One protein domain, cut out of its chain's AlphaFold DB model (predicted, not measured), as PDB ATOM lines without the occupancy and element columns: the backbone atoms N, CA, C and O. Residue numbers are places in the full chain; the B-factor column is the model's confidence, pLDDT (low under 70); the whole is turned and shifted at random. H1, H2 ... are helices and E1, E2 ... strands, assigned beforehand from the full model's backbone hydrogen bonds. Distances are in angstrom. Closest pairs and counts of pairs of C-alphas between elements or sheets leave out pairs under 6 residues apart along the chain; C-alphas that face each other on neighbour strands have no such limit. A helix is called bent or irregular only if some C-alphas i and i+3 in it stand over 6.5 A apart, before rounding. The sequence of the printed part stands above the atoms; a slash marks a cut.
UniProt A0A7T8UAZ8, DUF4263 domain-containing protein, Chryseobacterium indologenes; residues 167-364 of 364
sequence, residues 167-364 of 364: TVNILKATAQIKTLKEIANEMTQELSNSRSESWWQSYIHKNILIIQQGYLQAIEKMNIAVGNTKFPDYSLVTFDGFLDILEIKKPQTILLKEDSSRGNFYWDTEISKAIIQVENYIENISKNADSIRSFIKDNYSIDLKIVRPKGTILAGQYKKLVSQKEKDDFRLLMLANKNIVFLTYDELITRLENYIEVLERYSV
ATOM      1  N   THR A 167      85.085 -63.022 -10.922       86.81
ATOM      2  CA  THR A 167      84.802 -62.341  -9.644       86.81
ATOM      3  C   THR A 167      84.374 -63.338  -8.565       86.81
ATOM      4  O   THR A 167      84.875 -63.301  -7.443       86.81
ATOM      5  N   VAL A 168      83.466 -64.258  -8.905       87.38
ATOM      6  CA  VAL A 168      82.963 -65.281  -7.978       87.38
ATOM      7  C   VAL A 168      84.097 -66.182  -7.488       87.38
ATOM      8  O   VAL A 168      84.175 -66.462  -6.292       87.38
ATOM      9  N   ASN A 169      84.989 -66.616  -8.380       87.06
ATOM     10  CA  ASN A 169      86.129 -67.456  -8.021       87.06
ATOM     11  C   ASN A 169      87.114 -66.721  -7.106       87.06
ATOM     12  O   ASN A 169      87.526 -67.296  -6.102       87.06
ATOM     13  N   ILE A 170      87.418 -65.447  -7.381       88.19
ATOM     14  CA  ILE A 170      88.292 -64.619  -6.532       88.19
ATOM     15  C   ILE A 170      87.702 -64.475  -5.123       88.19
ATOM     16  O   ILE A 170      88.402 -64.667  -4.129       88.19
ATOM     17  N   LEU A 171      86.402 -64.175  -5.017       88.31
ATOM     18  CA  LEU A 171      85.728 -64.023  -3.723       88.31
ATOM     19  C   LEU A 171      85.716 -65.337  -2.929       88.31
ATOM     20  O   LEU A 171      86.034 -65.337  -1.739       88.31
ATOM     21  N   LYS A 172      85.397 -66.460  -3.589       87.06
ATOM     22  CA  LYS A 172      85.429 -67.796  -2.974       87.06
ATOM     23  C   LYS A 172      86.829 -68.159  -2.493       87.06
ATOM     24  O   LYS A 172      86.979 -68.574  -1.347       87.06
ATOM     25  N   ALA A 173      87.838 -67.963  -3.336       88.25
ATOM     26  CA  ALA A 173      89.221 -68.246  -2.988       88.25
ATOM     27  C   ALA A 173      89.707 -67.367  -1.834       88.25
ATOM     28  O   ALA A 173      90.305 -67.880  -0.898       88.25
ATOM     29  N   THR A 174      89.385 -66.071  -1.832       90.12
ATOM     30  CA  THR A 174      89.759 -65.150  -0.745       90.12
ATOM     31  C   THR A 174      89.176 -65.602   0.597       90.12
ATOM     32  O   THR A 174      89.891 -65.667   1.598       90.12
ATOM     33  N   ALA A 175      87.884 -65.953   0.623       90.44
ATOM     34  CA  ALA A 175      87.236 -66.470   1.827       90.44
ATOM     35  C   ALA A 175      87.856 -67.804   2.274       90.44
ATOM     36  O   ALA A 175      88.174 -67.977   3.449       90.44
ATOM     37  N   GLN A 176      88.090 -68.716   1.329       91.19
ATOM     38  CA  GLN A 176      88.696 -70.015   1.597       91.19
ATOM     39  C   GLN A 176      90.126 -69.896   2.136       91.19
ATOM     40  O   GLN A 176      90.444 -70.522   3.142       91.19
ATOM     41  N   ILE A 177      90.973 -69.069   1.517       93.81
ATOM     42  CA  ILE A 177      92.344 -68.791   1.964       93.81
ATOM     43  C   ILE A 177      92.324 -68.281   3.404       93.81
ATOM     44  O   ILE A 177      93.100 -68.760   4.230       93.81
ATOM     45  N   LYS A 178      91.417 -67.350   3.730       94.69
ATOM     46  CA  LYS A 178      91.273 -66.837   5.097       94.69
ATOM     47  C   LYS A 178      90.961 -67.963   6.087       94.69
ATOM     48  O   LYS A 178      91.668 -68.096   7.081       94.69
ATOM     49  N   THR A 179      89.965 -68.800   5.793       94.62
ATOM     50  CA  THR A 179      89.596 -69.935   6.654       94.62
ATOM     51  C   THR A 179      90.742 -70.938   6.814       94.62
ATOM     52  O   THR A 179      91.031 -71.366   7.927       94.62
ATOM     53  N   LEU A 180      91.438 -71.295   5.731       95.19
ATOM     54  CA  LEU A 180      92.566 -72.232   5.790       95.19
ATOM     55  C   LEU A 180      93.729 -71.665   6.618       95.19
ATOM     56  O   LEU A 180      94.330 -72.402   7.397       95.19
ATOM     57  N   LYS A 181      94.018 -70.360   6.504       96.50
ATOM     58  CA  LYS A 181      95.025 -69.680   7.334       96.50
ATOM     59  C   LYS A 181      94.657 -69.684   8.813       96.50
ATOM     60  O   LYS A 181      95.530 -69.917   9.646       96.50
ATOM     61  N   GLU A 182      93.391 -69.437   9.144       96.69
ATOM     62  CA  GLU A 182      92.899 -69.515  10.523       96.69
ATOM     63  C   GLU A 182      93.099 -70.927  11.089       96.69
ATOM     64  O   GLU A 182      93.698 -71.068  12.154       96.69
ATOM     65  N   ILE A 183      92.722 -71.964  10.331       96.56
ATOM     66  CA  ILE A 183      92.923 -73.370  10.718       96.56
ATOM     67  C   ILE A 183      94.412 -73.696  10.897       96.56
ATOM     68  O   ILE A 183      94.778 -74.317  11.894       96.56
ATOM     69  N   ALA A 184      95.276 -73.293   9.959       96.06
ATOM     70  CA  ALA A 184      96.718 -73.551  10.025       96.06
ATOM     71  C   ALA A 184      97.358 -72.887  11.252       96.06
ATOM     72  O   ALA A 184      98.153 -73.509  11.964       96.06
ATOM     73  N   ASN A 185      96.979 -71.636  11.530       96.56
ATOM     74  CA  ASN A 185      97.464 -70.886  12.681       96.56
ATOM     75  C   ASN A 185      96.981 -71.508  13.999       96.56
ATOM     76  O   ASN A 185      97.793 -71.744  14.892       96.56
ATOM     77  N   GLU A 186      95.690 -71.835  14.109       96.06
ATOM     78  CA  GLU A 186      95.130 -72.488  15.296       96.06
ATOM     79  C   GLU A 186      95.794 -73.851  15.536       96.06
ATOM     80  O   GLU A 186      96.291 -74.102  16.631       96.06
ATOM     81  N   MET A 187      95.938 -74.692  14.503       95.44
ATOM     82  CA  MET A 187      96.662 -75.963  14.621       95.44
ATOM     83  C   MET A 187      98.090 -75.762  15.129       95.44
ATOM     84  O   MET A 187      98.507 -76.457  16.054       95.44
ATOM     85  N   THR A 188      98.823 -74.805  14.556       95.38
ATOM     86  CA  THR A 188     100.213 -74.507  14.930       95.38
ATOM     87  C   THR A 188     100.334 -74.079  16.389       95.38
ATOM     88  O   THR A 188     101.209 -74.573  17.106       95.38
ATOM     89  N   GLN A 189      99.443 -73.198  16.852       94.94
ATOM     90  CA  GLN A 189      99.389 -72.768  18.250       94.94
ATOM     91  C   GLN A 189      99.103 -73.956  19.175       94.94
ATOM     92  O   GLN A 189      99.789 -74.157  20.181       94.94
ATOM     93  N   GLU A 190      98.146 -74.796  18.792       95.00
ATOM     94  CA  GLU A 190      97.685 -75.914  19.606       95.00
ATOM     95  C   GLU A 190      98.673 -77.088  19.663       95.00
ATOM     96  O   GLU A 190      98.639 -77.859  20.621       95.00
ATOM     97  N   LEU A 191      99.642 -77.195  18.739       92.88
ATOM     98  CA  LEU A 191     100.742 -78.171  18.856       92.88
ATOM     99  C   LEU A 191     101.606 -77.967  20.105       92.88
ATOM    100  O   LEU A 191     102.209 -78.929  20.597       92.88
ATOM    101  N   SER A 192     101.695 -76.724  20.583       86.12
ATOM    102  CA  SER A 192     102.450 -76.362  21.788       86.12
ATOM    103  C   SER A 192     101.623 -76.541  23.061       86.12
ATOM    104  O   SER A 192     102.184 -76.651  24.150       86.12
ATOM    105  N   ASN A 193     100.299 -76.616  22.927       88.12
ATOM    106  CA  ASN A 193      99.383 -76.806  24.036       88.12
ATOM    107  C   ASN A 193      99.158 -78.302  24.305       88.12
ATOM    108  O   ASN A 193      99.085 -79.138  23.402       88.12
ATOM    109  N   SER A 194      98.991 -78.658  25.578       85.31
ATOM    110  CA  SER A 194      98.697 -80.034  26.003       85.31
ATOM    111  C   SER A 194      97.207 -80.366  25.851       85.31
ATOM    112  O   SER A 194      96.517 -80.630  26.837       85.31
ATOM    113  N   ARG A 195      96.686 -80.324  24.618       94.12
ATOM    114  CA  ARG A 195      95.299 -80.714  24.311       94.12
ATOM    115  C   ARG A 195      95.098 -82.229  24.436       94.12
ATOM    116  O   ARG A 195      96.007 -83.021  24.180       94.12
ATOM    117  N   SER A 196      93.892 -82.637  24.834       95.25
ATOM    118  CA  SER A 196      93.510 -84.051  24.907       95.25
ATOM    119  C   SER A 196      93.344 -84.661  23.511       95.25
ATOM    120  O   SER A 196      93.096 -83.955  22.536       95.25
ATOM    121  N   GLU A 197      93.424 -85.991  23.413       94.00
ATOM    122  CA  GLU A 197      93.140 -86.718  22.162       94.00
ATOM    123  C   GLU A 197      91.717 -86.440  21.658       94.00
ATOM    124  O   GLU A 197      91.530 -86.132  20.488       94.00
ATOM    125  N   SER A 198      90.735 -86.411  22.566       94.38
ATOM    126  CA  SER A 198      89.339 -86.077  22.250       94.38
ATOM    127  C   SER A 198      89.156 -84.678  21.660       94.38
ATOM    128  O   SER A 198      88.286 -84.467  20.810       94.38
ATOM    129  N   TRP A 199      89.975 -83.714  22.091       96.00
ATOM    130  CA  TRP A 199      89.972 -82.372  21.523       96.00
ATOM    131  C   TRP A 199      90.481 -82.410  20.082       96.00
ATOM    132  O   TRP A 199      89.826 -81.859  19.204       96.00
ATOM    133  N   TRP A 200      91.581 -83.126  19.821       95.81
ATOM    134  CA  TRP A 200      92.118 -83.295  18.467       95.81
ATOM    135  C   TRP A 200      91.156 -84.033  17.544       95.81
ATOM    136  O   TRP A 200      90.955 -83.592  16.418       95.81
ATOM    137  N   GLN A 201      90.503 -85.091  18.025       94.88
ATOM    138  CA  GLN A 201      89.456 -85.791  17.281       94.88
ATOM    139  C   GLN A 201      88.346 -84.819  16.857       94.88
ATOM    140  O   GLN A 201      88.078 -84.658  15.667       94.88
ATOM    141  N   SER A 202      87.793 -84.073  17.819       94.25
ATOM    142  CA  SER A 202      86.728 -83.093  17.567       94.25
ATOM    143  C   SER A 202      87.173 -81.968  16.624       94.25
ATOM    144  O   SER A 202      86.429 -81.570  15.726       94.25
ATOM    145  N   TYR A 203      88.391 -81.457  16.815       95.44
ATOM    146  CA  TYR A 203      88.952 -80.375  16.015       95.44
ATOM    147  C   TYR A 203      89.189 -80.804  14.566       95.44
ATOM    148  O   TYR A 203      88.789 -80.103  13.635       95.44
ATOM    149  N   ILE A 204      89.808 -81.967  14.358       94.69
ATOM    150  CA  ILE A 204      90.065 -82.494  13.019       94.69
ATOM    151  C   ILE A 204      88.744 -82.821  12.332       94.69
ATOM    152  O   ILE A 204      88.564 -82.418  11.192       94.69
ATOM    153  N   HIS A 205      87.774 -83.429  13.015       91.75
ATOM    154  CA  HIS A 205      86.453 -83.696  12.441       91.75
ATOM    155  C   HIS A 205      85.756 -82.443  11.913       91.75
ATOM    156  O   HIS A 205      85.270 -82.433  10.783       91.75
ATOM    157  N   LYS A 206      85.757 -81.364  12.704       93.12
ATOM    158  CA  LYS A 206      85.152 -80.085  12.316       93.12
ATOM    159  C   LYS A 206      85.787 -79.501  11.050       93.12
ATOM    160  O   LYS A 206      85.106 -78.819  10.290       93.12
ATOM    161  N   ASN A 207      87.077 -79.751  10.834       94.12
ATOM    162  CA  ASN A 207      87.863 -79.080   9.804       94.12
ATOM    163  C   ASN A 207      88.292 -79.994   8.639       94.12
ATOM    164  O   ASN A 207      88.749 -79.479   7.624       94.12
ATOM    165  N   ILE A 208      88.149 -81.323   8.725       91.06
ATOM    166  CA  ILE A 208      88.767 -82.265   7.772       91.06
ATOM    167  C   ILE A 208      88.276 -82.075   6.335       91.06
ATOM    168  O   ILE A 208      89.084 -82.152   5.417       91.06
ATOM    169  N   LEU A 209      86.994 -81.751   6.134       90.94
ATOM    170  CA  LEU A 209      86.432 -81.495   4.799       90.94
ATOM    171  C   LEU A 209      86.933 -80.172   4.192       90.94
ATOM    172  O   LEU A 209      86.952 -80.013   2.975       90.94
ATOM    173  N   ILE A 210      87.360 -79.226   5.035       89.69
ATOM    174  CA  ILE A 210      87.970 -77.959   4.609       89.69
ATOM    175  C   ILE A 210      89.460 -78.178   4.308       89.69
ATOM    176  O   ILE A 210      89.965 -77.694   3.296       89.69
ATOM    177  N   ILE A 211      90.149 -78.930   5.173       86.69
ATOM    178  CA  ILE A 211      91.582 -79.231   5.072       86.69
ATOM    179  C   ILE A 211      91.872 -80.148   3.876       86.69
ATOM    180  O   ILE A 211      92.852 -79.945   3.162       86.69
ATOM    181  N   GLN A 212      91.036 -81.163   3.651       83.31
ATOM    182  CA  GLN A 212      91.179 -82.128   2.565       83.31
ATOM    183  C   GLN A 212      89.910 -82.162   1.714       83.31
ATOM    184  O   GLN A 212      88.946 -82.858   2.017       83.31
ATOM    185  N   GLN A 213      89.957 -81.473   0.574       78.56
ATOM    186  CA  GLN A 213      88.859 -81.420  -0.403       78.56
ATOM    187  C   GLN A 213      88.579 -82.757  -1.106       78.56
ATOM    188  O   GLN A 213      87.664 -82.858  -1.916       78.56
ATOM    189  N   GLY A 214      89.373 -83.788  -0.805       84.94
ATOM    190  CA  GLY A 214      89.198 -85.133  -1.332       84.94
ATOM    191  C   GLY A 214      87.979 -85.878  -0.772       84.94
ATOM    192  O   GLY A 214      87.649 -86.952  -1.277       84.94
ATOM    193  N   TYR A 215      87.314 -85.338   0.254       89.62
ATOM    194  CA  TYR A 215      86.243 -86.021   0.975       89.62
ATOM    195  C   TYR A 215      84.875 -85.361   0.786       89.62
ATOM    196  O   TYR A 215      84.742 -84.141   0.810       89.62
ATOM    197  N   LEU A 216      83.848 -86.198   0.646       87.44
ATOM    198  CA  LEU A 216      82.434 -85.828   0.591       87.44
ATOM    199  C   LEU A 216      81.800 -85.756   1.982       87.44
ATOM    200  O   LEU A 216      80.975 -84.886   2.235       87.44
ATOM    201  N   GLN A 217      82.162 -86.687   2.869       88.88
ATOM    202  CA  GLN A 217      81.522 -86.844   4.173       88.88
ATOM    203  C   GLN A 217      82.516 -87.382   5.200       88.88
ATOM    204  O   GLN A 217      83.282 -88.299   4.904       88.88
ATOM    205  N   ALA A 218      82.446 -86.854   6.421       90.94
ATOM    206  CA  ALA A 218      83.067 -87.447   7.598       90.94
ATOM    207  C   ALA A 218      81.975 -88.067   8.484       90.94
ATOM    208  O   ALA A 218      80.998 -87.404   8.835       90.94
ATOM    209  N   ILE A 219      82.108 -89.357   8.788       88.19
ATOM    210  CA  ILE A 219      81.167 -90.130   9.601       88.19
ATOM    211  C   ILE A 219      81.856 -90.463  10.921       88.19
ATOM    212  O   ILE A 219      82.832 -91.218  10.948       88.19
ATOM    213  N   GLU A 220      81.350 -89.901  12.015       83.56
ATOM    214  CA  GLU A 220      81.827 -90.210  13.363       83.56
ATOM    215  C   GLU A 220      81.335 -91.596  13.798       83.56
ATOM    216  O   GLU A 220      80.148 -91.902  13.673       83.56
ATOM    217  N   LYS A 221      82.244 -92.417  14.345       75.81
ATOM    218  CA  LYS A 221      81.921 -93.700  14.999       75.81
ATOM    219  C   LYS A 221      80.962 -94.575  14.186       75.81
ATOM    220  O   LYS A 221      79.968 -95.096  14.696       75.81
ATOM    221  N   MET A 222      81.271 -94.774  12.909       78.06
ATOM    222  CA  MET A 222      80.542 -95.732  12.085       78.06
ATOM    223  C   MET A 222      80.756 -97.149  12.629       78.06
ATOM    224  O   MET A 222      81.900 -97.575  12.792       78.06
ATOM    225  N   ASN A 223      79.679 -97.894  12.901       78.19
ATOM    226  CA  ASN A 223      79.835 -99.300  13.258       78.19
ATOM    227  C   ASN A 223      80.237-100.094  12.013       78.19
ATOM    228  O   ASN A 223      79.441-100.266  11.093       78.19
ATOM    229  N   ILE A 224      81.467-100.590  12.000       75.31
ATOM    230  CA  ILE A 224      82.025-101.332  10.864       75.31
ATOM    231  C   ILE A 224      82.007-102.850  11.064       75.31
ATOM    232  O   ILE A 224      82.471-103.592  10.199       75.31
ATOM    233  N   ALA A 225      81.499-103.324  12.203       68.62
ATOM    234  CA  ALA A 225      81.392-104.740  12.513       68.62
ATOM    235  C   ALA A 225      79.923-105.168  12.641       68.62
ATOM    236  O   ALA A 225      79.112-104.536  13.318       68.62
ATOM    237  N   VAL A 226      79.587-106.295  12.014       55.66
ATOM    238  CA  VAL A 226      78.289-106.956  12.191       55.66
ATOM    239  C   VAL A 226      78.369-107.827  13.449       55.66
ATOM    240  O   VAL A 226      79.225-108.703  13.545       55.66
ATOM    241  N   GLY A 227      77.508-107.569  14.438       47.88
ATOM    242  CA  GLY A 227      77.421-108.353  15.683       47.88
ATOM    243  C   GLY A 227      78.396-107.968  16.807       47.88
ATOM    244  O   GLY A 227      78.286-108.513  17.897       47.88
ATOM    245  N   ASN A 228      79.306-107.015  16.580       57.66
ATOM    246  CA  ASN A 228      80.176-106.410  17.597       57.66
ATOM    247  C   ASN A 228      80.257-104.894  17.369       57.66
ATOM    248  O   ASN A 228      80.034-104.429  16.257       57.66
ATOM    249  N   THR A 229      80.615-104.118  18.394       63.78
ATOM    250  CA  THR A 229      80.840-102.671  18.261       63.78
ATOM    251  C   THR A 229      82.323-102.376  18.051       63.78
ATOM    252  O   THR A 229      83.120-102.503  18.981       63.78
ATOM    253  N   LYS A 230      82.699-101.975  16.833       69.56
ATOM    254  CA  LYS A 230      84.029-101.432  16.517       69.56
ATOM    255  C   LYS A 230      83.848-100.108  15.795       69.56
ATOM    256  O   LYS A 230      83.132-100.056  14.799       69.56
ATOM    257  N   PHE A 231      84.504 -99.070  16.303       79.94
ATOM    258  CA  PHE A 231      84.321 -97.702  15.842       79.94
ATOM    259  C   PHE A 231      85.685 -97.070  15.560       79.94
ATOM    260  O   PHE A 231      86.443 -96.855  16.510       79.94
ATOM    261  N   PRO A 232      86.023 -96.781  14.295       82.50
ATOM    262  CA  PRO A 232      87.095 -95.833  14.028       82.50
ATOM    263  C   PRO A 232      86.714 -94.456  14.575       82.50
ATOM    264  O   PRO A 232      85.521 -94.172  14.738       82.50
ATOM    265  N   ASP A 233      87.710 -93.596  14.810       83.88
ATOM    266  CA  ASP A 233      87.437 -92.196  15.153       83.88
ATOM    267  C   ASP A 233      86.564 -91.570  14.059       83.88
ATOM    268  O   ASP A 233      85.462 -91.090  14.340       83.88
ATOM    269  N   TYR A 234      87.001 -91.693  12.797       88.12
ATOM    270  CA  TYR A 234      86.229 -91.249  11.638       88.12
ATOM    271  C   TYR A 234      86.333 -92.207  10.456       88.12
ATOM    272  O   TYR A 234      87.378 -92.800  10.186       88.12
ATOM    273  N   SER A 235      85.233 -92.319   9.715       90.81
ATOM    274  CA  SER A 235      85.210 -92.875   8.361       90.81
ATOM    275  C   SER A 235      84.964 -91.748   7.361       90.81
ATOM    276  O   SER A 235      84.011 -90.984   7.507       90.81
ATOM    277  N   LEU A 236      85.840 -91.615   6.372       90.44
ATOM    278  CA  LEU A 236      85.857 -90.528   5.403       90.44
ATOM    279  C   LEU A 236      85.462 -91.067   4.031       90.44
ATOM    280  O   LEU A 236      86.133 -91.933   3.476       90.44
ATOM    281  N   VAL A 237      84.374 -90.557   3.468       89.12
ATOM    282  CA  VAL A 237      83.957 -90.924   2.111       89.12
ATOM    283  C   VAL A 237      84.657 -90.006   1.120       89.12
ATOM    284  O   VAL A 237      84.517 -88.790   1.227       89.12
ATOM    285  N   THR A 238      85.402 -90.554   0.163       87.31
ATOM    286  CA  THR A 238      86.097 -89.764  -0.869       87.31
ATOM    287  C   THR A 238      85.174 -89.406  -2.037       87.31
ATOM    288  O   THR A 238      84.156 -90.067  -2.253       87.31
ATOM    289  N   PHE A 239      85.531 -88.394  -2.839       82.81
ATOM    290  CA  PHE A 239      84.779 -88.052  -4.065       82.81
ATOM    291  C   PHE A 239      84.759 -89.183  -5.102       82.81
ATOM    292  O   PHE A 239      83.809 -89.296  -5.875       82.81
ATOM    293  N   ASP A 240      85.774 -90.048  -5.088       80.56
ATOM    294  CA  ASP A 240      85.856 -91.232  -5.945       80.56
ATOM    295  C   ASP A 240      84.978 -92.398  -5.450       80.56
ATOM    296  O   ASP A 240      84.919 -93.456  -6.082       80.56
ATOM    297  N   GLY A 241      84.280 -92.224  -4.322       76.12
ATOM    298  CA  GLY A 241      83.423 -93.248  -3.734       76.12
ATOM    299  C   GLY A 241      84.204 -94.360  -3.033       76.12
ATOM    300  O   GLY A 241      83.742 -95.505  -3.026       76.12
ATOM    301  N   PHE A 242      85.370 -94.032  -2.463       84.62
ATOM    302  CA  PHE A 242      86.100 -94.884  -1.519       84.62
ATOM    303  C   PHE A 242      85.768 -94.505  -0.073       84.62
ATOM    304  O   PHE A 242      85.192 -93.451   0.196       84.62
ATOM    305  N   LEU A 243      86.136 -95.384   0.858       88.56
ATOM    306  CA  LEU A 243      85.897 -95.215   2.285       88.56
ATOM    307  C   LEU A 243      87.215 -95.311   3.043       88.56
ATOM    308  O   LEU A 243      87.710 -96.409   3.272       88.56
ATOM    309  N   ASP A 244      87.763 -94.179   3.448       90.06
ATOM    310  CA  ASP A 244      88.981 -94.123   4.242       90.06
ATOM    311  C   ASP A 244      88.657 -94.138   5.738       90.06
ATOM    312  O   ASP A 244      87.584 -93.735   6.182       90.06
ATOM    313  N   ILE A 245      89.595 -94.624   6.535       93.00
ATOM    314  CA  ILE A 245      89.534 -94.632   7.990       93.00
ATOM    315  C   ILE A 245      90.564 -93.638   8.496       93.00
ATOM    316  O   ILE A 245      91.715 -93.689   8.077       93.00
ATOM    317  N   LEU A 246      90.178 -92.778   9.428       94.25
ATOM    318  CA  LEU A 246      91.095 -91.888  10.121       94.25
ATOM    319  C   LEU A 246      91.134 -92.271  11.600       94.25
ATOM    320  O   LEU A 246      90.104 -92.253  12.269       94.25
ATOM    321  N   GLU A 247      92.326 -92.604  12.086       95.38
ATOM    322  CA  GLU A 247      92.635 -92.839  13.497       95.38
ATOM    323  C   GLU A 247      93.550 -91.715  13.986       95.38
ATOM    324  O   GLU A 247      94.571 -91.413  13.358       95.38
ATOM    325  N   ILE A 248      93.189 -91.080  15.099       96.38
ATOM    326  CA  ILE A 248      93.874 -89.891  15.594       96.38
ATOM    327  C   ILE A 248      94.548 -90.211  16.926       96.38
ATOM    328  O   ILE A 248      93.942 -90.721  17.865       96.38
ATOM    329  N   LYS A 249      95.832 -89.867  17.017       96.62
ATOM    330  CA  LYS A 249      96.585 -89.791  18.271       96.62
ATOM    331  C   LYS A 249      97.053 -88.364  18.494       96.62
ATOM    332  O   LYS A 249      96.940 -87.500  17.624       96.62
ATOM    333  N   LYS A 250      97.569 -88.083  19.686       96.25
ATOM    334  CA  LYS A 250      98.022 -86.734  20.041       96.25
ATOM    335  C   LYS A 250      99.283 -86.338  19.253       96.25
ATOM    336  O   LYS A 250     100.120 -87.191  18.948       96.25
ATOM    337  N   PRO A 251      99.524 -85.034  19.040       96.06
ATOM    338  CA  PRO A 251     100.803 -84.545  18.519       96.06
ATOM    339  C   PRO A 251     102.001 -84.874  19.421       96.06
ATOM    340  O   PRO A 251     103.154 -84.829  18.993       96.06
ATOM    341  N   GLN A 252     101.759 -85.145  20.706       94.75
ATOM    342  CA  GLN A 252     102.798 -85.511  21.663       94.75
ATOM    343  C   GLN A 252     103.117 -87.011  21.675       94.75
ATOM    344  O   GLN A 252     104.096 -87.384  22.316       94.75
ATOM    345  N   THR A 253     102.347 -87.841  20.962       95.75
ATOM    346  CA  THR A 253     102.618 -89.277  20.833       95.75
ATOM    347  C   THR A 253     104.004 -89.504  20.236       95.75
ATOM    348  O   THR A 253     104.380 -88.891  19.233       95.75
ATOM    349  N   ILE A 254     104.773 -90.368  20.896       96.31
ATOM    350  CA  ILE A 254     106.093 -90.793  20.439       96.31
ATOM    351  C   ILE A 254     105.879 -91.745  19.266       96.31
ATOM    352  O   ILE A 254     105.111 -92.695  19.375       96.31
ATOM    353  N   LEU A 255     106.532 -91.471  18.138       97.31
ATOM    354  CA  LEU A 255     106.349 -92.264  16.923       97.31
ATOM    355  C   LEU A 255     107.218 -93.518  16.936       97.31
ATOM    356  O   LEU A 255     106.744 -94.609  16.626       97.31
ATOM    357  N   LEU A 256     108.484 -93.343  17.310       96.94
ATOM    358  CA  LEU A 256     109.509 -94.368  17.247       96.94
ATOM    359  C   LEU A 256     110.265 -94.486  18.567       96.94
ATOM    360  O   LEU A 256     110.385 -93.525  19.328       96.94
ATOM    361  N   LYS A 257     110.806 -95.675  18.808       95.25
ATOM    362  CA  LYS A 257     111.778 -95.959  19.863       95.25
ATOM    363  C   LYS A 257     113.040 -96.541  19.251       95.25
ATOM    364  O   LYS A 257     112.977 -97.255  18.255       95.25
ATOM    365  N   GLU A 258     114.173 -96.241  19.870       94.56
ATOM    366  CA  GLU A 258     115.461 -96.807  19.483       94.56
ATOM    367  C   GLU A 258     115.643 -98.203  20.094       94.56
ATOM    368  O   GLU A 258     115.396 -98.426  21.282       94.56
ATOM    369  N   ASP A 259     116.100 -99.150  19.281       92.12
ATOM    370  CA  ASP A 259     116.708-100.395  19.733       92.12
ATOM    371  C   ASP A 259     118.207-100.161  19.953       92.12
ATOM    372  O   ASP A 259     119.012-100.215  19.016       92.12
ATOM    373  N   SER A 260     118.584 -99.941  21.215       84.69
ATOM    374  CA  SER A 260     119.964 -99.665  21.632       84.69
ATOM    375  C   SER A 260     120.958-100.778  21.275       84.69
ATOM    376  O   SER A 260     122.164-100.555  21.328       84.69
ATOM    377  N   SER A 261     120.490-101.980  20.924       86.12
ATOM    378  CA  SER A 261     121.365-103.099  20.560       86.12
ATOM    379  C   SER A 261     121.780-103.097  19.086       86.12
ATOM    380  O   SER A 261     122.836-103.632  18.740       86.12
ATOM    381  N   ARG A 262     120.960-102.509  18.205       82.75
ATOM    382  CA  ARG A 262     121.155-102.538  16.744       82.75
ATOM    383  C   ARG A 262     121.178-101.154  16.092       82.75
ATOM    384  O   ARG A 262     121.470-101.082  14.902       82.75
ATOM    385  N   GLY A 263     120.879-100.084  16.833       88.00
ATOM    386  CA  GLY A 263     120.816 -98.713  16.309       88.00
ATOM    387  C   GLY A 263     119.685 -98.505  15.292       88.00
ATOM    388  O   GLY A 263     119.785 -97.652  14.410       88.00
ATOM    389  N   ASN A 264     118.639 -99.332  15.369       92.56
ATOM    390  CA  ASN A 264     117.451 -99.233  14.525       92.56
ATOM    391  C   ASN A 264     116.295 -98.642  15.318       92.56
ATOM    392  O   ASN A 264     116.173 -98.883  16.515       92.56
ATOM    393  N   PHE A 265     115.415 -97.926  14.633       96.38
ATOM    394  CA  PHE A 265     114.186 -97.422  15.212       96.38
ATOM    395  C   PHE A 265     113.009 -98.316  14.827       96.38
ATOM    396  O   PHE A 265     112.918 -98.818  13.706       96.38
ATOM    397  N   TYR A 266     112.100 -98.523  15.772       95.38
ATOM    398  CA  TYR A 266     110.880 -99.301  15.590       95.38
ATOM    399  C   TYR A 266     109.672 -98.509  16.082       95.38
ATOM    400  O   TYR A 266     109.814 -97.568  16.866       95.38
ATOM    401  N   TRP A 267     108.480 -98.886  15.616       96.94
ATOM    402  CA  TRP A 267     107.235 -98.258  16.049       96.94
ATOM    403  C   TRP A 267     107.100 -98.269  17.566       96.94
ATOM    404  O   TRP A 267     107.224 -99.316  18.202       96.94
ATOM    405  N   ASP A 268     106.763 -97.119  18.147       97.38
ATOM    406  CA  ASP A 268     106.337 -97.098  19.538       97.38
ATOM    407  C   ASP A 268     105.122 -98.023  19.746       97.38
ATOM    408  O   ASP A 268     104.353 -98.326  18.826       97.38
ATOM    409  N   THR A 269     104.939 -98.492  20.979       96.88
ATOM    410  CA  THR A 269     103.815 -99.349  21.356       96.88
ATOM    411  C   THR A 269     102.459 -98.705  21.054       96.88
ATOM    412  O   THR A 269     101.550 -99.415  20.626       96.88
ATOM    413  N   GLU A 270     102.293 -97.393  21.253       96.06
ATOM    414  CA  GLU A 270     101.043 -96.694  20.924       96.06
ATOM    415  C   GLU A 270     100.765 -96.712  19.419       96.06
ATOM    416  O   GLU A 270      99.647 -97.019  19.003       96.06
ATOM    417  N   ILE A 271     101.788 -96.470  18.597       97.38
ATOM    418  CA  ILE A 271     101.651 -96.521  17.139       97.38
ATOM    419  C   ILE A 271     101.396 -97.947  16.658       97.38
ATOM    420  O   ILE A 271     100.508 -98.167  15.840       97.38
ATOM    421  N   SER A 272     102.087 -98.936  17.221       96.62
ATOM    422  CA  SER A 272     101.850-100.351  16.911       96.62
ATOM    423  C   SER A 272     100.403-100.768  17.204       96.62
ATOM    424  O   SER A 272      99.796-101.494  16.416       96.62
ATOM    425  N   LYS A 273      99.820-100.272  18.306       96.31
ATOM    426  CA  LYS A 273      98.399-100.471  18.637       96.31
ATOM    427  C   LYS A 273      97.475 -99.792  17.624       96.31
ATOM    428  O   LYS A 273      96.511-100.414  17.188       96.31
ATOM    429  N   ALA A 274      97.783 -98.560  17.217       95.94
ATOM    430  CA  ALA A 274      97.006 -97.845  16.204       95.94
ATOM    431  C   ALA A 274      97.041 -98.562  14.840       95.94
ATOM    432  O   ALA A 274      96.006 -98.695  14.194       95.94
ATOM    433  N   ILE A 275      98.196 -99.103  14.434       96.25
ATOM    434  CA  ILE A 275      98.343 -99.893  13.199       96.25
ATOM    435  C   ILE A 275      97.394-101.085  13.202       96.25
ATOM    436  O   ILE A 275      96.577-101.224  12.295       96.25
ATOM    437  N   ILE A 276      97.467-101.935  14.232       94.69
ATOM    438  CA  ILE A 276      96.621-103.133  14.275       94.69
ATOM    439  C   ILE A 276      95.138-102.774  14.409       94.69
ATOM    440  O   ILE A 276      94.281-103.485  13.890       94.69
ATOM    441  N   GLN A 277      94.809-101.665  15.072       92.94
ATOM    442  CA  GLN A 277      93.444-101.158  15.160       92.94
ATOM    443  C   GLN A 277      92.908-100.762  13.776       92.94
ATOM    444  O   GLN A 277      91.834-101.220  13.386       92.94
ATOM    445  N   VAL A 278      93.681-100.006  12.998       94.44
ATOM    446  CA  VAL A 278      93.309 -99.583  11.643       94.44
ATOM    447  C   VAL A 278      93.256-100.758  10.661       94.44
ATOM    448  O   VAL A 278      92.295-100.853   9.902       94.44
ATOM    449  N   GLU A 279      94.205-101.698  10.704       93.56
ATOM    450  CA  GLU A 279      94.148-102.915   9.873       93.56
ATOM    451  C   GLU A 279      92.898-103.751  10.185       93.56
ATOM    452  O   GLU A 279      92.189-104.188   9.279       93.56
ATOM    453  N   ASN A 280      92.552-103.906  11.470       91.75
ATOM    454  CA  ASN A 280      91.301-104.556  11.864       91.75
ATOM    455  C   ASN A 280      90.084-103.835  11.277       91.75
ATOM    456  O   ASN A 280      89.105-104.478  10.895       91.75
ATOM    457  N   TYR A 281      90.096-102.504  11.235       91.75
ATOM    458  CA  TYR A 281      88.999-101.735  10.660       91.75
ATOM    459  C   TYR A 281      88.890-101.958   9.149       91.75
ATOM    460  O   TYR A 281      87.813-102.297   8.662       91.75
ATOM    461  N   ILE A 282      90.010-101.880   8.431       91.06
ATOM    462  CA  ILE A 282      90.117-102.170   6.995       91.06
ATOM    463  C   ILE A 282      89.589-103.573   6.670       91.06
ATOM    464  O   ILE A 282      88.791-103.741   5.743       91.06
ATOM    465  N   GLU A 283      89.982-104.578   7.456       90.44
ATOM    466  CA  GLU A 283      89.536-105.959   7.279       90.44
ATOM    467  C   GLU A 283      88.019-106.096   7.492       90.44
ATOM    468  O   GLU A 283      87.331-106.713   6.678       90.44
ATOM    469  N   ASN A 284      87.477-105.494   8.556       89.31
ATOM    470  CA  ASN A 284      86.041-105.556   8.848       89.31
ATOM    471  C   ASN A 284      85.206-104.833   7.790       89.31
ATOM    472  O   ASN A 284      84.175-105.357   7.371       89.31
ATOM    473  N   ILE A 285      85.671-103.678   7.314       88.56
ATOM    474  CA  ILE A 285      85.011-102.956   6.228       88.56
ATOM    475  C   ILE A 285      85.001-103.802   4.952       88.56
ATOM    476  O   ILE A 285      83.968-103.926   4.296       88.56
ATOM    477  N   SER A 286      86.131-104.433   4.626       88.75
ATOM    478  CA  SER A 286      86.253-105.282   3.439       88.75
ATOM    479  C   SER A 286      85.334-106.507   3.510       88.75
ATOM    480  O   SER A 286      84.695-106.851   2.518       88.75
ATOM    481  N   LYS A 287      85.209-107.141   4.686       89.56
ATOM    482  CA  LYS A 287      84.304-108.284   4.910       89.56
ATOM    483  C   LYS A 287      82.824-107.908   4.823       89.56
ATOM    484  O   LYS A 287      82.022-108.723   4.383       89.56
ATOM    485  N   ASN A 288      82.465-106.694   5.238       87.81
ATOM    486  CA  ASN A 288      81.075-106.240   5.355       87.81
ATOM    487  C   ASN A 288      80.702-105.173   4.308       87.81
ATOM    488  O   ASN A 288      79.794-104.370   4.535       87.81
ATOM    489  N   ALA A 289      81.394-105.155   3.165       87.62
ATOM    490  CA  ALA A 289      81.306-104.086   2.173       87.62
ATOM    491  C   ALA A 289      79.864-103.776   1.728       87.62
ATOM    492  O   ALA A 289      79.478-102.612   1.708       87.62
ATOM    493  N   ASP A 290      79.043-104.788   1.424       88.25
ATOM    494  CA  ASP A 290      77.648-104.592   0.985       88.25
ATOM    495  C   ASP A 290      76.770-103.918   2.040       88.25
ATOM    496  O   ASP A 290      75.986-103.016   1.731       88.25
ATOM    497  N   SER A 291      76.931-104.329   3.299       88.25
ATOM    498  CA  SER A 291      76.183-103.751   4.417       88.25
ATOM    499  C   SER A 291      76.591-102.298   4.649       88.25
ATOM    500  O   SER A 291      75.734-101.441   4.839       88.25
ATOM    501  N   ILE A 292      77.890-102.001   4.558       87.69
ATOM    502  CA  ILE A 292      78.419-100.639   4.704       87.69
ATOM    503  C   ILE A 292      77.962 -99.741   3.554       87.69
ATOM    504  O   ILE A 292      77.550 -98.609   3.797       87.69
ATOM    505  N   ARG A 293      77.980-100.238   2.310       88.75
ATOM    506  CA  ARG A 293      77.446 -99.499   1.155       88.75
ATOM    507  C   ARG A 293      75.981 -99.142   1.351       88.75
ATOM    508  O   ARG A 293      75.613 -97.992   1.144       88.75
ATOM    509  N   SER A 294      75.177-100.112   1.780       89.31
ATOM    510  CA  SER A 294      73.748 -99.906   2.035       89.31
ATOM    511  C   SER A 294      73.539 -98.882   3.152       89.31
ATOM    512  O   SER A 294      72.836 -97.901   2.952       89.31
ATOM    513  N   PHE A 295      74.256 -99.021   4.273       88.75
ATOM    514  CA  PHE A 295      74.210 -98.057   5.375       88.75
ATOM    515  C   PHE A 295      74.549 -96.631   4.916       88.75
ATOM    516  O   PHE A 295      73.825 -95.691   5.245       88.75
ATOM    517  N   ILE A 296      75.624 -96.460   4.143       88.69
ATOM    518  CA  ILE A 296      76.056 -95.139   3.675       88.69
ATOM    519  C   ILE A 296      75.050 -94.551   2.678       88.69
ATOM    520  O   ILE A 296      74.720 -93.366   2.760       88.69
ATOM    521  N   LYS A 297      74.502 -95.377   1.786       90.31
ATOM    522  CA  LYS A 297      73.461 -94.964   0.847       90.31
ATOM    523  C   LYS A 297      72.182 -94.534   1.561       90.31
ATOM    524  O   LYS A 297      71.661 -93.466   1.260       90.31
ATOM    525  N   ASP A 298      71.720 -95.311   2.533       91.12
ATOM    526  CA  ASP A 298      70.451 -95.068   3.221       91.12
ATOM    527  C   ASP A 298      70.518 -93.855   4.161       91.12
ATOM    528  O   ASP A 298      69.549 -93.107   4.271       91.12
ATOM    529  N   ASN A 299      71.662 -93.623   4.816       89.69
ATOM    530  CA  ASN A 299      71.809 -92.544   5.803       89.69
ATOM    531  C   ASN A 299      72.363 -91.240   5.214       89.69
ATOM    532  O   ASN A 299      72.080 -90.170   5.747       89.69
ATOM    533  N   TYR A 300      73.142 -91.311   4.130       88.75
ATOM    534  CA  TYR A 300      73.824 -90.144   3.556       88.75
ATOM    535  C   TYR A 300      73.492 -89.900   2.081       88.75
ATOM    536  O   TYR A 300      73.946 -88.908   1.523       88.75
ATOM    537  N   SER A 301      72.691 -90.759   1.435       89.56
ATOM    538  CA  SER A 301      72.386 -90.674  -0.005       89.56
ATOM    539  C   SER A 301      73.634 -90.708  -0.902       89.56
ATOM    540  O   SER A 301      73.641 -90.131  -1.989       89.56
ATOM    541  N   ILE A 302      74.695 -91.398  -0.459       86.69
ATOM    542  CA  ILE A 302      75.954 -91.548  -1.202       86.69
ATOM    543  C   ILE A 302      76.087 -92.986  -1.710       86.69
ATOM    544  O   ILE A 302      76.083 -93.933  -0.926       86.69
ATOM    545  N   ASP A 303      76.242 -93.151  -3.025       84.62
ATOM    546  CA  ASP A 303      76.419 -94.464  -3.651       84.62
ATOM    547  C   ASP A 303      77.907 -94.820  -3.788       84.62
ATOM    548  O   ASP A 303      78.621 -94.324  -4.665       84.62
ATOM    549  N   LEU A 304      78.393 -95.675  -2.888       80.38
ATOM    550  CA  LEU A 304      79.773 -96.157  -2.892       80.38
ATOM    551  C   LEU A 304      79.965 -97.263  -3.936       80.38
ATOM    552  O   LEU A 304      79.469 -98.379  -3.779       80.38
ATOM    553  N   LYS A 305      80.765 -96.993  -4.972       70.12
ATOM    554  CA  LYS A 305      81.029 -97.964  -6.048       70.12
ATOM    555  C   LYS A 305      81.939 -99.109  -5.598       70.12
ATOM    556  O   LYS A 305      81.657-100.273  -5.880       70.12
ATOM    557  N   ILE A 306      83.035 -98.799  -4.903       67.88
ATOM    558  CA  ILE A 306      84.049 -99.780  -4.489       67.88
ATOM    559  C   ILE A 306      84.487 -99.478  -3.060       67.88
ATOM    560  O   ILE A 306      85.013 -98.410  -2.766       67.88
ATOM    561  N   VAL A 307      84.355-100.463  -2.178       66.50
ATOM    562  CA  VAL A 307      84.870-100.370  -0.812       66.50
ATOM    563  C   VAL A 307      86.302-100.910  -0.807       66.50
ATOM    564  O   VAL A 307      86.524-102.105  -0.636       66.50
ATOM    565  N   ARG A 308      87.284-100.039  -1.065       75.62
ATOM    566  CA  ARG A 308      88.713-100.350  -0.900       75.62
ATOM    567  C   ARG A 308      89.293 -99.437   0.177       75.62
ATOM    568  O   ARG A 308      89.858 -98.400  -0.171       75.62
ATOM    569  N   PRO A 309      89.105 -99.779   1.457       81.50
ATOM    570  CA  PRO A 309      89.406 -98.848   2.519       81.50
ATOM    571  C   PRO A 309      90.906 -98.672   2.694       81.50
ATOM    572  O   PRO A 309      91.661 -99.647   2.683       81.50
ATOM    573  N   LYS A 310      91.331 -97.422   2.861       88.81
ATOM    574  CA  LYS A 310      92.671 -97.086   3.335       88.81
ATOM    575  C   LYS A 310      92.580 -96.514   4.735       88.81
ATOM    576  O   LYS A 310      91.612 -95.860   5.095       88.81
ATOM    577  N   GLY A 311      93.607 -96.763   5.524       92.69
ATOM    578  CA  GLY A 311      93.774 -96.168   6.834       92.69
ATOM    579  C   GLY A 311      94.656 -94.937   6.763       92.69
ATOM    580  O   GLY A 311      95.638 -94.926   6.031       92.69
ATOM    581  N   THR A 312      94.352 -93.927   7.559       95.00
ATOM    582  CA  THR A 312      95.260 -92.835   7.888       95.00
ATOM    583  C   THR A 312      95.434 -92.800   9.396       95.00
ATOM    584  O   THR A 312      94.449 -92.751  10.130       95.00
ATOM    585  N   ILE A 313      96.680 -92.811   9.856       97.00
ATOM    586  CA  ILE A 313      97.026 -92.571  11.256       97.00
ATOM    587  C   ILE A 313      97.613 -91.166  11.348       97.00
ATOM    588  O   ILE A 313      98.699 -90.914  10.822       97.00
ATOM    589  N   LEU A 314      96.892 -90.263  12.016       97.38
ATOM    590  CA  LEU A 314      97.362 -88.915  12.327       97.38
ATOM    591  C   LEU A 314      97.982 -88.906  13.724       97.38
ATOM    592  O   LEU A 314      97.265 -88.994  14.722       97.38
ATOM    593  N   ALA A 315      99.309 -88.818  13.815       97.50
ATOM    594  CA  ALA A 315     100.008 -88.929  15.094       97.50
ATOM    595  C   ALA A 315     101.348 -88.191  15.107       97.50
ATOM    596  O   ALA A 315     102.049 -88.124  14.101       97.50
ATOM    597  N   GLY A 316     101.739 -87.704  16.288       96.69
ATOM    598  CA  GLY A 316     103.089 -87.197  16.528       96.69
ATOM    599  C   GLY A 316     103.483 -85.983  15.680       96.69
ATOM    600  O   GLY A 316     102.656 -85.296  15.078       96.69
ATOM    601  N   GLN A 317     104.779 -85.683  15.677       96.31
ATOM    602  CA  GLN A 317     105.361 -84.561  14.940       96.31
ATOM    603  C   GLN A 317     106.664 -85.032  14.293       96.31
ATOM    604  O   GLN A 317     107.558 -85.496  15.003       96.31
ATOM    605  N   TYR A 318     106.787 -84.894  12.976       95.94
ATOM    606  CA  TYR A 318     107.964 -85.297  12.210       95.94
ATOM    607  C   TYR A 318     109.224 -84.557  12.674       95.94
ATOM    608  O   TYR A 318     110.293 -85.149  12.787       95.94
ATOM    609  N   LYS A 319     109.103 -83.279  13.059       94.69
ATOM    610  CA  LYS A 319     110.213 -82.477  13.605       94.69
ATOM    611  C   LYS A 319     110.812 -83.018  14.908       94.69
ATOM    612  O   LYS A 319     111.895 -82.580  15.286       94.69
ATOM    613  N   LYS A 320     110.121 -83.924  15.614       94.69
ATOM    614  CA  LYS A 320     110.664 -84.596  16.809       94.69
ATOM    615  C   LYS A 320     111.608 -85.745  16.465       94.69
ATOM    616  O   LYS A 320     112.319 -86.186  17.358       94.69
ATOM    617  N   LEU A 321     111.628 -86.194  15.210       95.31
ATOM    618  CA  LEU A 321     112.619 -87.146  14.724       95.31
ATOM    619  C   LEU A 321     113.932 -86.381  14.520       95.31
ATOM    620  O   LEU A 321     114.050 -85.562  13.603       95.31
ATOM    621  N   VAL A 322     114.893 -86.574  15.421       92.50
ATOM    622  CA  VAL A 322     116.088 -85.717  15.509       92.50
ATOM    623  C   VAL A 322     117.177 -86.210  14.566       92.50
ATOM    624  O   VAL A 322     117.778 -85.415  13.839       92.50
ATOM    625  N   SER A 323     117.433 -87.519  14.560       94.88
ATOM    626  CA  SER A 323     118.529 -88.099  13.779       94.88
ATOM    627  C   SER A 323     118.104 -88.423  12.343       94.88
ATOM    628  O   SER A 323     116.941 -88.722  12.070       94.88
ATOM    629  N   GLN A 324     119.056 -88.406  11.403       94.94
ATOM    630  CA  GLN A 324     118.775 -88.825  10.026       94.94
ATOM    631  C   GLN A 324     118.364 -90.305   9.960       94.94
ATOM    632  O   GLN A 324     117.442 -90.644   9.228       94.94
ATOM    633  N   LYS A 325     118.978 -91.164  10.791       94.88
ATOM    634  CA  LYS A 325     118.630 -92.589  10.892       94.88
ATOM    635  C   LYS A 325     117.180 -92.799  11.320       94.88
ATOM    636  O   LYS A 325     116.484 -93.611  10.722       94.88
ATOM    637  N   GLU A 326     116.718 -92.044  12.312       95.75
ATOM    638  CA  GLU A 326     115.336 -92.097  12.792       95.75
ATOM    639  C   GLU A 326     114.339 -91.682  11.697       95.75
ATOM    640  O   GLU A 326     113.325 -92.346  11.502       95.75
ATOM    641  N   LYS A 327     114.651 -90.633  10.925       96.50
ATOM    642  CA  LYS A 327     113.833 -90.202   9.775       96.50
ATOM    643  C   LYS A 327     113.807 -91.240   8.654       96.50
ATOM    644  O   LYS A 327     112.752 -91.492   8.069       96.50
ATOM    645  N   ASP A 328     114.955 -91.841   8.351       96.19
ATOM    646  CA  ASP A 328     115.066 -92.872   7.321       96.19
ATOM    647  C   ASP A 328     114.283 -94.132   7.713       96.19
ATOM    648  O   ASP A 328     113.506 -94.641   6.902       96.19
ATOM    649  N   ASP A 329     114.410 -94.579   8.964       96.31
ATOM    650  CA  ASP A 329     113.655 -95.714   9.502       96.31
ATOM    651  C   ASP A 329     112.155 -95.424   9.556       96.31
ATOM    652  O   ASP A 329     111.363 -96.269   9.144       96.31
ATOM    653  N   PHE A 330     111.749 -94.219   9.978       96.00
ATOM    654  CA  PHE A 330     110.349 -93.791   9.926       96.00
ATOM    655  C   PHE A 330     109.785 -93.939   8.512       96.00
ATOM    656  O   PHE A 330     108.742 -94.562   8.315       96.00
ATOM    657  N   ARG A 331     110.507 -93.441   7.501       94.50
ATOM    658  CA  ARG A 331     110.097 -93.555   6.097       94.50
ATOM    659  C   ARG A 331     110.003 -95.010   5.635       94.50
ATOM    660  O   ARG A 331     109.042 -95.355   4.950       94.50
ATOM    661  N   LEU A 332     110.961 -95.861   6.002       95.19
ATOM    662  CA  LEU A 332     110.923 -97.290   5.673       95.19
ATOM    663  C   LEU A 332     109.713 -97.985   6.307       95.19
ATOM    664  O   LEU A 332     109.010 -98.738   5.632       95.19
ATOM    665  N   LEU A 333     109.438 -97.698   7.577       94.88
ATOM    666  CA  LEU A 333     108.304 -98.256   8.304       94.88
ATOM    667  C   LEU A 333     106.960 -97.780   7.735       94.88
ATOM    668  O   LEU A 333     106.026 -98.577   7.637       94.88
ATOM    669  N   MET A 334     106.852 -96.519   7.307       92.75
ATOM    670  CA  MET A 334     105.671 -96.030   6.586       92.75
ATOM    671  C   MET A 334     105.459 -96.804   5.280       92.75
ATOM    672  O   MET A 334     104.366 -97.303   5.035       92.75
ATOM    673  N   LEU A 335     106.512 -96.965   4.470       90.19
ATOM    674  CA  LEU A 335     106.446 -97.674   3.184       90.19
ATOM    675  C   LEU A 335     106.119 -99.168   3.327       90.19
ATOM    676  O   LEU A 335     105.576 -99.767   2.397       90.19
ATOM    677  N   ALA A 336     106.433 -99.776   4.473       92.25
ATOM    678  CA  ALA A 336     106.102-101.169   4.751       92.25
ATOM    679  C   ALA A 336     104.582-101.406   4.877       92.25
ATOM    680  O   ALA A 336     104.108-102.515   4.612       92.25
ATOM    681  N   ASN A 337     103.809-100.377   5.236       88.38
ATOM    682  CA  ASN A 337     102.364-100.469   5.413       88.38
ATOM    683  C   ASN A 337     101.630-100.087   4.118       88.38
ATOM    684  O   ASN A 337     101.495 -98.920   3.771       88.38
ATOM    685  N   LYS A 338     101.121-101.084   3.385       85.50
ATOM    686  CA  LYS A 338     100.502-100.857   2.062       85.50
ATOM    687  C   LYS A 338      99.142-100.160   2.119       85.50
ATOM    688  O   LYS A 338      98.784 -99.462   1.171       85.50
ATOM    689  N   ASN A 339      98.380-100.389   3.187       88.44
ATOM    690  CA  ASN A 339      97.006 -99.903   3.318       88.44
ATOM    691  C   ASN A 339      96.871 -98.737   4.305       88.44
ATOM    692  O   ASN A 339      95.780 -98.183   4.419       88.44
ATOM    693  N   ILE A 340      97.954 -98.365   4.997       94.00
ATOM    694  CA  ILE A 340      97.962 -97.304   6.006       94.00
ATOM    695  C   ILE A 340      98.893 -96.183   5.561       94.00
ATOM    696  O   ILE A 340     100.070 -96.396   5.287       94.00
ATOM    697  N   VAL A 341      98.356 -94.971   5.541       92.88
ATOM    698  CA  VAL A 341      99.099 -93.727   5.409       92.88
ATOM    699  C   VAL A 341      99.383 -93.196   6.807       92.88
ATOM    700  O   VAL A 341      98.480 -93.051   7.627       92.88
ATOM    701  N   PHE A 342     100.638 -92.872   7.082       95.19
ATOM    702  CA  PHE A 342     100.993 -92.114   8.274       95.19
ATOM    703  C   PHE A 342     101.086 -90.644   7.915       95.19
ATOM    704  O   PHE A 342     101.599 -90.285   6.853       95.19
ATOM    705  N   LEU A 343     100.565 -89.806   8.801       95.44
ATOM    706  CA  LEU A 343     100.623 -88.367   8.663       95.44
ATOM    707  C   LEU A 343     100.930 -87.757  10.021       95.44
ATOM    708  O   LEU A 343     100.260 -88.067  11.006       95.44
ATOM    709  N   THR A 344     101.926 -86.884  10.089       96.94
ATOM    710  CA  THR A 344     102.190 -86.133  11.319       96.94
ATOM    711  C   THR A 344     101.470 -84.790  11.296       96.94
ATOM    712  O   THR A 344     101.070 -84.283  10.245       96.94
ATOM    713  N   TYR A 345     101.274 -84.187  12.468       97.00
ATOM    714  CA  TYR A 345     100.542 -82.921  12.557       97.00
ATOM    715  C   TYR A 345     101.256 -81.767  11.853       97.00
ATOM    716  O   TYR A 345     100.613 -80.944  11.211       97.00
ATOM    717  N   ASP A 346     102.579 -81.708  11.963       96.00
ATOM    718  CA  ASP A 346     103.400 -80.723  11.267       96.00
ATOM    719  C   ASP A 346     103.419 -80.956   9.752       96.00
ATOM    720  O   ASP A 346     103.314 -79.991   9.008       96.00
ATOM    721  N   GLU A 347     103.429 -82.205   9.275       95.44
ATOM    722  CA  GLU A 347     103.251 -82.488   7.845       95.44
ATOM    723  C   GLU A 347     101.869 -82.057   7.339       95.44
ATOM    724  O   GLU A 347     101.762 -81.516   6.237       95.44
ATOM    725  N   LEU A 348     100.806 -82.282   8.119       95.50
ATOM    726  CA  LEU A 348      99.457 -81.833   7.772       95.50
ATOM    727  C   LEU A 348      99.389 -80.303   7.665       95.50
ATOM    728  O   LEU A 348      98.823 -79.792   6.699       95.50
ATOM    729  N   ILE A 349     100.008 -79.585   8.607       95.81
ATOM    730  CA  ILE A 349     100.122 -78.119   8.569       95.81
ATOM    731  C   ILE A 349     100.928 -77.678   7.345       95.81
ATOM    732  O   ILE A 349     100.445 -76.853   6.583       95.81
ATOM    733  N   THR A 350     102.091 -78.277   7.076       95.12
ATOM    734  CA  THR A 350     102.895 -77.942   5.888       95.12
ATOM    735  C   THR A 350     102.127 -78.190   4.587       95.12
ATOM    736  O   THR A 350     102.196 -77.385   3.661       95.12
ATOM    737  N   ARG A 351     101.346 -79.276   4.488       93.62
ATOM    738  CA  ARG A 351     100.474 -79.519   3.323       93.62
ATOM    739  C   ARG A 351      99.412 -78.429   3.176       93.62
ATOM    740  O   ARG A 351      99.149 -78.000   2.055       93.62
ATOM    741  N   LEU A 352      98.827 -77.990   4.288       94.25
ATOM    742  CA  LEU A 352      97.837 -76.917   4.321       94.25
ATOM    743  C   LEU A 352      98.450 -75.568   3.907       94.25
ATOM    744  O   LEU A 352      97.872 -74.875   3.076       94.25
ATOM    745  N   GLU A 353      99.635 -75.228   4.414       95.06
ATOM    746  CA  GLU A 353     100.386 -74.016   4.059       95.06
ATOM    747  C   GLU A 353     100.769 -73.992   2.576       95.06
ATOM    748  O   GLU A 353     100.506 -73.007   1.888       95.06
ATOM    749  N   ASN A 354     101.293 -75.102   2.049       94.50
ATOM    750  CA  ASN A 354     101.597 -75.232   0.623       94.50
ATOM    751  C   ASN A 354     100.338 -75.059  -0.238       94.50
ATOM    752  O   ASN A 354     100.385 -74.454  -1.310       94.50
ATOM    753  N   TYR A 355      99.198 -75.589   0.216       91.88
ATOM    754  CA  TYR A 355      97.934 -75.427  -0.492       91.88
ATOM    755  C   TYR A 355      97.440 -73.975  -0.475       91.88
ATOM    756  O   TYR A 355      97.002 -73.469  -1.509       91.88
ATOM    757  N   ILE A 356      97.567 -73.284   0.661       93.81
ATOM    758  CA  ILE A 356      97.289 -71.847   0.774       93.81
ATOM    759  C   ILE A 356      98.156 -71.060  -0.214       93.81
ATOM    760  O   ILE A 356      97.618 -70.237  -0.950       93.81
ATOM    761  N   GLU A 357      99.458 -71.348  -0.294       94.12
ATOM    762  CA  GLU A 357     100.375 -70.660  -1.213       94.12
ATOM    763  C   GLU A 357      99.962 -70.849  -2.683       94.12
ATOM    764  O   GLU A 357      99.977 -69.905  -3.476       94.12
ATOM    765  N   VAL A 358      99.545 -72.065  -3.057       91.44
ATOM    766  CA  VAL A 358      99.008 -72.347  -4.396       91.44
ATOM    767  C   VAL A 358      97.744 -71.526  -4.649       91.44
ATOM    768  O   VAL A 358      97.642 -70.873  -5.686       91.44
ATOM    769  N   LEU A 359      96.791 -71.516  -3.714       89.88
ATOM    770  CA  LEU A 359      95.568 -70.729  -3.866       89.88
ATOM    771  C   LEU A 359      95.873 -69.237  -4.023       89.88
ATOM    772  O   LEU A 359      95.323 -68.610  -4.923       89.88
ATOM    773  N   GLU A 360      96.771 -68.673  -3.219       91.62
ATOM    774  CA  GLU A 360      97.172 -67.267  -3.327       91.62
ATOM    775  C   GLU A 360      97.804 -66.942  -4.680       91.62
ATOM    776  O   GLU A 360      97.514 -65.899  -5.262       91.62
ATOM    777  N   ARG A 361      98.625 -67.853  -5.211       89.44
ATOM    778  CA  ARG A 361      99.303 -67.673  -6.497       89.44
ATOM    779  C   ARG A 361      98.352 -67.681  -7.693       89.44
ATOM    780  O   ARG A 361      98.634 -67.007  -8.678       89.44
ATOM    781  N   TYR A 362      97.280 -68.471  -7.641       82.50
ATOM    782  CA  TYR A 362      96.388 -68.696  -8.787       82.50
ATOM    783  C   TYR A 362      95.003 -68.046  -8.655       82.50
ATOM    784  O   TYR A 362      94.199 -68.155  -9.580       82.50
ATOM    785  N   SER A 363      94.710 -67.382  -7.531       74.19
ATOM    786  CA  SER A 363      93.414 -66.722  -7.287       74.19
ATOM    787  C   SER A 363      93.455 -65.197  -7.388       74.19
ATOM    788  O   SER A 363      92.410 -64.569  -7.212       74.19
ATOM    789  N   VAL A 364      94.631 -64.609  -7.633       57.31
ATOM    790  CA  VAL A 364      94.855 -63.159  -7.777       57.31
ATOM    791  C   VAL A 364      95.251 -62.822  -9.204       57.31
ATOM    792  O   VAL A 364      96.112 -63.543  -9.758       57.31
TER     793      VAL A 364
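AT A GLANCE: This is residues 167 to 364 of the 364 residues of the protein "DUF4263 domain-containing protein" of Chryseobacterium indologenes (UniProt A0A7T8UAZ8). A strongly twisted sheet of five strands stands between H2 on one face and H3 on the other. The two long helices H1 and H6 run side by side in opposite directions, off the sheet, and the hairpin of E4 and E5 with H5 packed on it makes a small head beyond E7. The printed part has 198 residues, with six named helices and seven named strands in the order H1 H2 E1 E2 E3 E4 E5 H3 H4 E6 H5 E7 H6. The large sheet is mixed, in the order E1 E2 E3 E6 E7, and the class is mixed, helices and strands. The whole is compact, with a radius of gyration of the C-alphas of 18.2 A and spans of 59 by 49 by 28 A.

IN THESE COORDINATES: Find C-alpha 167 at (84.802, -62.341, -9.644); from there H1 runs 34.7 A to residue 190. Read on to H2, residues 197 to 211, irregular, with C-alphas 206 and 209 7.8 A apart. Then come E1, 215 to 220, E2, 234 to 238, E3, 243 to 248, E4, 256 to 259, and E5, 264 to 267. H3, 269 to 287, is 27.0 A long and begins at (103.815, -99.349, 21.356). After it come H4, 289 to 300, E6, 311 to 314, H5, 324 to 336, and E7, 340 to 343. H6, 345 to 362, runs 26.0 A and ends at (96.388, -68.696, -8.787).

HOW THE PARTS SIT: E1, E2 and E3 form a meander, each strand the antiparallel neighbour of the one before; look for N 219 and O 235 at 2.8 A, and N 236 and O 244 at 2.8 A. E3 and E6 are parallel, with N 312 and O 245 at 2.7 A. E6 and E7 are parallel, with N 341 and O 311 at 2.8 A; with H5 they make a strand-helix-strand unit, parallel strands joined through a helix, its crossover right-handed. The sheet and the helices on both its faces make three layers, with H3, H4 and H5 on one face and H2 on the other; H2 and H3 lie on opposite faces, at heights over the sheet of 8.3 A and 9.4 A. H4 is on the sheet too, with 9 pairs of C-alphas within 10 A. In the hairpin E4 and E5, N 259 and O 264 are 2.8 A apart; H5 comes closest to E5 at the C-alphas of Glu 326 and Phe 265, 6.0 A apart. H1 and H6 touch, closest at the C-alphas of Ala 184 and Ile 349, 5.9 A apart, at a shallow tilt of 22 degrees, opposite ways. H1 and H2, a helical hairpin, only just touch, with 3 pairs of C-alphas within 8 A, the closest those of Leu 180 and Ile 211, 7.1 A apart. Every O i to N i+4 pair is within hydrogen-bond range in H1, H3, H4, H5 and H6, and 9 of 11 in H2.

THE WHOLE: The C-alphas farthest apart, of Thr 167 and Ser 261, are 62.5 A apart. The printed part has no cut, and E1 to E2 is its one long link. Mean pLDDT of the printed part is 89.8; look for values under 70 at residues 225 to 230, 306 to 307 and 364.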